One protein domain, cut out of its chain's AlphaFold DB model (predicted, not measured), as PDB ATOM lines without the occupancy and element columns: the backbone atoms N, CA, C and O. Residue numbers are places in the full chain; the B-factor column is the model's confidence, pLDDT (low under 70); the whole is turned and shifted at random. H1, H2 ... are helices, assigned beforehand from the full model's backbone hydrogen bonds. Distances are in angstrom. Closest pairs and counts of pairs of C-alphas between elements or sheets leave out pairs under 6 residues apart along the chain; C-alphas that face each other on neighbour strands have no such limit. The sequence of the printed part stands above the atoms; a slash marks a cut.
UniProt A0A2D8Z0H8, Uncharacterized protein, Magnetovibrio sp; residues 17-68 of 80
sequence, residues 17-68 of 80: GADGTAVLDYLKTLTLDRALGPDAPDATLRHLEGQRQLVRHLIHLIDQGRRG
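What this domain is: This is residues 17 to 68 of the 80 residues of an uncharacterized protein of Magnetovibrio sp (UniProt A0A2D8Z0H8). A long helix, H2, and a shorter one, H1, make a helical hairpin, joined by a loop that swings out beyond the end of H1. The two helices draw near each other where H1 ends and splay apart toward the ends of the printed part, as a narrow V. The printed part has 52 residues with two named helices, H1 then H2, and no named strand; its class is all helix. It is loose, with a radius of gyration of the C-alphas of 13.2 A, and spans 43 by 19 by 11 A, only just a rod.

How they stand to each other: H2, residues 42 to 67, touches H1, residues 18 to 31, with residues 48 to 55 alone, and H1 touches it with residues 27 to 31 alone. Their closest C-alphas, those of Arg 52 and Thr 31, are 5.4 A apart. They run opposite ways at a shallow tilt of 27 degrees. In both helices every O i to N i+4 pair is within hydrogen-bond range.

Where its parts are: H2 measures 37.6 A from C-alpha 42 to C-alpha 67 at (65.843, 32.616, 86.791). H1 measures 20.0 A, from C-alpha 18 at (75.190, 43.136, 73.515) to C-alpha 31.

The domain as a whole: The farthest C-alphas, of Asp 39 and Gly 68, are 44.1 A apart. The link of 10 residues is short, and the printed part has no cut. No printed residue is under 70 in pLDDT.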
ATOM      1  N   GLY A  17      75.263  40.383  77.679       94.75
ATOM      2  CA  GLY A  17      75.621  41.646  77.022       94.75
ATOM      3  C   GLY A  17      75.243  41.711  75.541       94.75
ATOM      4  O   GLY A  17      74.781  40.725  74.968       94.75
ATOM      5  N   ALA A  18      75.493  42.870  74.924       97.38
ATOM      6  CA  ALA A  18      75.190  43.136  73.515       97.38
ATOM      7  C   ALA A  18      75.835  42.113  72.565       97.38
ATOM      8  O   ALA A  18      75.150  41.584  71.694       97.38
ATOM      9  N   ASP A  19      77.103  41.762  72.793       98.00
ATOM     10  CA  ASP A  19      77.822  40.776  71.976       98.00
ATOM     11  C   ASP A  19      77.159  39.396  72.033       98.00
ATOM     12  O   ASP A  19      76.964  38.735  71.014       98.00
ATOM     13  N   GLY A  20      76.752  38.972  73.233       97.25
ATOM     14  CA  GLY A  20      76.043  37.715  73.432       97.25
ATOM     15  C   GLY A  20      74.696  37.706  72.713       97.25
ATOM     16  O   GLY A  20      74.384  36.753  72.002       97.25
ATOM     17  N   THR A  21      73.923  38.786  72.840       96.75
ATOM     18  CA  THR A  21      72.668  38.957  72.095       96.75
ATOM     19  C   THR A  21      72.899  38.877  70.587       96.75
ATOM     20  O   THR A  21      72.216  38.106  69.918       96.75
ATOM     21  N   ALA A  22      73.907  39.580  70.061       98.44
ATOM     22  CA  ALA A  22      74.226  39.582  68.636       98.44
ATOM     23  C   ALA A  22      74.593  38.182  68.116       98.44
ATOM     24  O   ALA A  22      74.105  37.759  67.067       98.44
ATOM     25  N   VAL A  23      75.400  37.424  68.867       98.31
ATOM     26  CA  VAL A  23      75.727  36.032  68.522       98.31
ATOM     27  C   VAL A  23      74.477  35.152  68.548       98.31
ATOM     28  O   VAL A  23      74.271  34.352  67.637       98.31
ATOM     29  N   LEU A  24      73.624  35.292  69.567       98.25
ATOM     30  CA  LEU A  24      72.399  34.503  69.668       98.25
ATOM     31  C   LEU A  24      71.435  34.801  68.511       98.25
ATOM     32  O   LEU A  24      70.859  33.871  67.950       98.25
ATOM     33  N   ASP A  25      71.282  36.064  68.125       98.44
ATOM     34  CA  ASP A  25      70.417  36.467  67.015       98.44
ATOM     35  C   ASP A  25      70.965  36.011  65.656       98.44
ATOM     36  O   ASP A  25      70.206  35.547  64.799       98.44
ATOM     37  N   TYR A  26      72.288  36.014  65.481       98.62
ATOM     38  CA  TYR A  26      72.920  35.403  64.313       98.62
ATOM     39  C   TYR A  26      72.637  33.893  64.231       98.62
ATOM     40  O   TYR A  26      72.265  33.382  63.171       98.62
ATOM     41  N   LEU A  27      72.725  33.167  65.353       98.50
ATOM     42  CA  LEU A  27      72.385  31.738  65.398       98.50
ATOM     43  C   LEU A  27      70.906  31.481  65.071       98.50
ATOM     44  O   LEU A  27      70.607  30.517  64.361       98.50
ATOM     45  N   LYS A  28      69.984  32.333  65.541       98.62
ATOM     46  CA  LYS A  28      68.558  32.257  65.173       98.62
ATOM     47  C   LYS A  28      68.364  32.450  63.670       98.62
ATOM     48  O   LYS A  28      67.721  31.608  63.045       98.62
ATOM     49  N   THR A  29      69.029  33.447  63.085       98.50
ATOM     50  CA  THR A  29      68.976  33.733  61.642       98.50
ATOM     51  C   THR A  29      69.422  32.528  60.807       98.50
ATOM     52  O   THR A  29      68.780  32.169  59.822       98.50
ATOM     53  N   LEU A  30      70.503  31.854  61.214       98.31
ATOM     54  CA  LEU A  30      71.011  30.673  60.508       98.31
ATOM     55  C   LEU A  30      70.092  29.447  60.605       98.31
ATOM     56  O   LEU A  30      70.186  28.556  59.755       98.31
ATOM     57  N   THR A  31      69.242  29.377  61.634       98.44
ATOM     58  CA  THR A  31      68.558  28.134  62.025       98.44
ATOM     59  C   THR A  31      67.043  28.283  62.145       98.44
ATOM     60  O   THR A  31      66.299  27.690  61.362       98.44
ATOM     61  N   LEU A  32      66.570  29.035  63.137       98.38
ATOM     62  CA  LEU A  32      65.160  29.182  63.486       98.38
ATOM     63  C   LEU A  32      64.401  29.978  62.427       98.38
ATOM     64  O   LEU A  32      63.327  29.547  62.015       98.38
ATOM     65  N   ASP A  33      65.005  31.055  61.933       98.12
ATOM     66  CA  ASP A  33      64.375  31.956  60.962       98.12
ATOM     67  C   ASP A  33      64.646  31.522  59.512       98.12
ATOM     68  O   ASP A  33      64.083  32.057  58.556       98.12
ATOM     69  N   ARG A  34      65.502  30.509  59.331       96.81
ATOM     70  CA  ARG A  34      65.845  29.970  58.019       96.81
ATOM     71  C   ARG A  34      64.724  29.087  57.482       96.81
ATOM     72  O   ARG A  34      64.481  27.994  58.000       96.81
ATOM     73  N   ALA A  35      64.111  29.518  56.385       95.88
ATOM     74  CA  ALA A  35      63.214  28.703  55.574       95.88
ATOM     75  C   ALA A  35      63.985  27.964  54.467       95.88
ATOM     76  O   ALA A  35      64.976  28.466  53.933       95.88
ATOM     77  N   LEU A  36      63.520  26.766  54.119       96.38
ATOM     78  CA  LEU A  36      63.990  26.008  52.961       96.38
ATOM     79  C   LEU A  36      62.834  25.869  51.965       96.38
ATOM     80  O   LEU A  36      61.673  25.837  52.370       96.38
ATOM     81  N   GLY A  37      63.159  25.828  50.673       96.25
ATOM     82  CA  GLY A  37      62.166  25.646  49.614       96.25
ATOM     83  C   GLY A  37      61.518  24.254  49.642       96.25
ATOM     84  O   GLY A  37      62.044  23.351  50.295       96.25
ATOM     85  N   PRO A  38      60.401  24.062  48.918       95.50
ATOM     86  CA  PRO A  38      59.671  22.792  48.892       95.50
ATOM     87  C   PRO A  38      60.507  21.623  48.355       95.50
ATOM     88  O   PRO A  38      60.321  20.494  48.794       95.50
ATOM     89  N   ASP A  39      61.470  21.899  47.475       97.38
ATOM     90  CA  ASP A  39      62.351  20.889  46.874       97.38
ATOM     91  C   ASP A  39      63.604  20.592  47.722       97.38
ATOM     92  O   ASP A  39      64.563  19.976  47.251       97.38
ATOM     93  N   ALA A  40      63.651  21.072  48.971       97.56
ATOM     94  CA  ALA A  40      64.791  20.851  49.846       97.56
ATOM     95  C   ALA A  40      64.951  19.358  50.186       97.56
ATOM     96  O   ALA A  40      63.991  18.730  50.638       97.56
ATOM     97  N   PRO A  41      66.163  18.785  50.060       98.25
ATOM     98  CA  PRO A  41      66.382  17.385  50.392       98.25
ATOM     99  C   PRO A  41      66.081  17.083  51.860       98.25
ATOM    100  O   PRO A  41      66.486  17.821  52.764       98.25
ATOM    101  N   ASP A  42      65.495  15.917  52.108       98.19
ATOM    102  CA  ASP A  42      65.245  15.363  53.441       98.19
ATOM    103  C   ASP A  42      66.443  15.465  54.396       98.19
ATOM    104  O   ASP A  42      66.300  15.804  55.572       98.19
ATOM    105  N   ALA A  43      67.648  15.164  53.904       98.19
ATOM    106  CA  ALA A  43      68.867  15.234  54.704       98.19
ATOM    107  C   ALA A  43      69.154  16.667  55.183       98.19
ATOM    108  O   ALA A  43      69.545  16.868  56.333       98.19
ATOM    109  N   THR A  44      68.905  17.664  54.332       98.06
ATOM    110  CA  THR A  44      69.056  19.085  54.665       98.06
ATOM    111  C   THR A  44      68.018  19.518  55.695       98.06
ATOM    112  O   THR A  44      68.371  20.208  56.651       98.06
ATOM    113  N   LEU A  45      66.767  19.069  55.554       98.12
ATOM    114  CA  LEU A  45      65.700  19.345  56.521       98.12
ATOM    115  C   LEU A  45      66.033  18.771  57.905       98.12
ATOM    116  O   LEU A  45      65.987  19.495  58.899       98.12
ATOM    117  N   ARG A  46      66.442  17.496  57.974       98.38
ATOM    118  CA  ARG A  46      66.841  16.845  59.237       98.38
ATOM    119  C   ARG A  46      68.053  17.522  59.870       98.38
ATOM    120  O   ARG A  46      68.080  17.713  61.084       98.38
ATOM    121  N   HIS A  47      69.039  17.905  59.061       98.25
ATOM    122  CA  HIS A  47      70.212  18.618  59.551       98.25
ATOM    123  C   HIS A  47      69.835  19.978  60.150       98.25
ATOM    124  O   HIS A  47      70.256  20.291  61.265       98.25
ATOM    125  N   LEU A  48      68.998  20.756  59.453       98.56
ATOM    126  CA  LEU A  48      68.512  22.042  59.948       98.56
ATOM    127  C   LEU A  48      67.704  21.872  61.240       98.56
ATOM    128  O   LEU A  48      67.894  22.648  62.174       98.56
ATOM    129  N   GLU A  49      66.864  20.842  61.349       98.44
ATOM    130  CA  GLU A  49      66.110  20.607  62.583       98.44
ATOM    131  C   GLU A  49      67.014  20.233  63.766       98.44
ATOM    132  O   GLU A  49      66.801  20.719  64.877       98.44
ATOM    133  N   GLY A  50      68.085  19.471  63.528       98.44
ATOM    134  CA  GLY A  50      69.114  19.223  64.542       98.44
ATOM    135  C   GLY A  50      69.771  20.518  65.035       98.44
ATOM    136  O   GLY A  50      69.906  20.731  66.240       98.44
ATOM    137  N   GLN A  51      70.109  21.433  64.120       98.62
ATOM    138  CA  GLN A  51      70.649  22.746  64.492       98.62
ATOM    139  C   GLN A  51      69.635  23.578  65.294       98.62
ATOM    140  O   GLN A  51      69.993  24.187  66.304       98.62
ATOM    141  N   ARG A  52      68.357  23.576  64.896       98.69
ATOM    142  CA  ARG A  52      67.291  24.298  65.609       98.69
ATOM    143  C   ARG A  52      67.062  23.752  67.014       98.69
ATOM    144  O   ARG A  52      66.855  24.535  67.940       98.69
ATOM    145  N   GLN A  53      67.109  22.432  67.197       98.69
ATOM    146  CA  GLN A  53      67.017  21.813  68.520       98.69
ATOM    147  C   GLN A  53      68.151  22.300  69.431       98.69
ATOM    148  O   GLN A  53      67.880  22.710  70.562       98.69
ATOM    149  N   LEU A  54      69.387  22.344  68.925       98.38
ATOM    150  CA  LEU A  54      70.543  22.825  69.680       98.38
ATOM    151  C   LEU A  54      70.397  24.301  70.086       98.38
ATOM    152  O   LEU A  54      70.607  24.643  71.251       98.38
ATOM    153  N   VAL A  55      69.983  25.174  69.160       98.62
ATOM    154  CA  VAL A  55      69.783  26.607  69.448       98.62
ATOM    155  C   VAL A  55      68.655  26.819  70.465       98.62
ATOM    156  O   VAL A  55      68.811  27.610  71.395       98.62
ATOM    157  N   ARG A  56      67.547  26.070  70.372       98.62
ATOM    158  CA  ARG A  56      66.469  26.111  71.382       98.62
ATOM    159  C   ARG A  56      66.940  25.634  72.751       98.62
ATOM    160  O   ARG A  56      66.557  26.221  73.760       98.62
ATOM    161  N   HIS A  57      67.780  24.601  72.802       98.00
ATOM    162  CA  HIS A  57      68.347  24.128  74.060       98.00
ATOM    163  C   HIS A  57      69.264  25.179  74.703       98.00
ATOM    164  O   HIS A  57      69.182  25.410  75.908       98.00
ATOM    165  N   LEU A  58      70.071  25.885  73.906       97.75
ATOM    166  CA  LEU A  58      70.879  27.003  74.390       97.75
ATOM    167  C   LEU A  58      70.011  28.141  74.948       97.75
ATOM    168  O   LEU A  58      70.284  28.627  76.044       97.75
ATOM    169  N   ILE A  59      68.946  28.535  74.238       98.19
ATOM    170  CA  ILE A  59      67.981  29.541  74.720       98.19
ATOM    171  C   ILE A  59      67.380  29.099  76.059       98.19
ATOM    172  O   ILE A  59      67.366  29.872  77.013       98.19
ATOM    173  N   HIS A  60      66.964  27.835  76.161       97.19
ATOM    174  CA  HIS A  60      66.447  27.273  77.402       97.19
ATOM    175  C   HIS A  60      67.460  27.382  78.553       97.19
ATOM    176  O   HIS A  60      67.096  27.834  79.634       97.19
ATOM    177  N   LEU A  61      68.732  27.033  78.330       96.19
ATOM    178  CA  LEU A  61      69.790  27.161  79.340       96.19
ATOM    179  C   LEU A  61      70.013  28.617  79.776       96.19
ATOM    180  O   LEU A  61      70.176  28.879  80.967       96.19
ATOM    181  N   ILE A  62      69.995  29.562  78.834       96.62
ATOM    182  CA  ILE A  62      70.110  30.999  79.125       96.62
ATOM    183  C   ILE A  62      68.950  31.450  80.019       96.62
ATOM    184  O   ILE A  62      69.175  32.091  81.046       96.62
ATOM    185  N   ASP A  63      67.717  31.093  79.664       96.00
ATOM    186  CA  ASP A  63      66.524  31.485  80.417       96.00
ATOM    187  C   ASP A  63      66.474  30.836  81.803       96.00
ATOM    188  O   ASP A  63      66.147  31.499  82.786       96.00
ATOM    189  N   GLN A  64      66.855  29.560  81.909       94.69
ATOM    190  CA  GLN A  64      67.015  28.862  83.187       94.69
ATOM    191  C   GLN A  64      68.050  29.569  84.074       94.69
ATOM    192  O   GLN A  64      67.774  29.867  85.235       94.69
ATOM    193  N   GLY A  65      69.222  29.907  83.526       94.75
ATOM    194  CA  GLY A  65      70.290  30.572  84.271       94.75
ATOM    195  C   GLY A  65      69.941  31.991  84.723       94.75
ATOM    196  O   GLY A  65      70.437  32.437  85.754       94.75
ATOM    197  N   ARG A  66      69.061  32.688  83.991       93.19
ATOM    198  CA  ARG A  66      68.531  34.011  84.365       93.19
ATOM    199  C   ARG A  66      67.515  33.959  85.510       93.19
ATOM    200  O   ARG A  66      67.349  34.966  86.183       93.19
ATOM    201  N   ARG A  67      66.846  32.821  85.725       88.69
ATOM    202  CA  ARG A  67      65.843  32.616  86.791       88.69
ATOM    203  C   ARG A  67      66.435  32.092  88.106       88.69
ATOM    204  O   ARG A  67      65.708  31.992  89.088       88.69
ATOM    205  N   GLY A  68      67.715  31.711  88.117       73.38
ATOM    206  CA  GLY A  68      68.392  31.192  89.308       73.38
ATOM    207  C   GLY A  68      68.482  32.215  90.456       73.38
ATOM    208  O   GLY A  68      68.255  33.399  90.235       73.38
TER     209      GLY A  68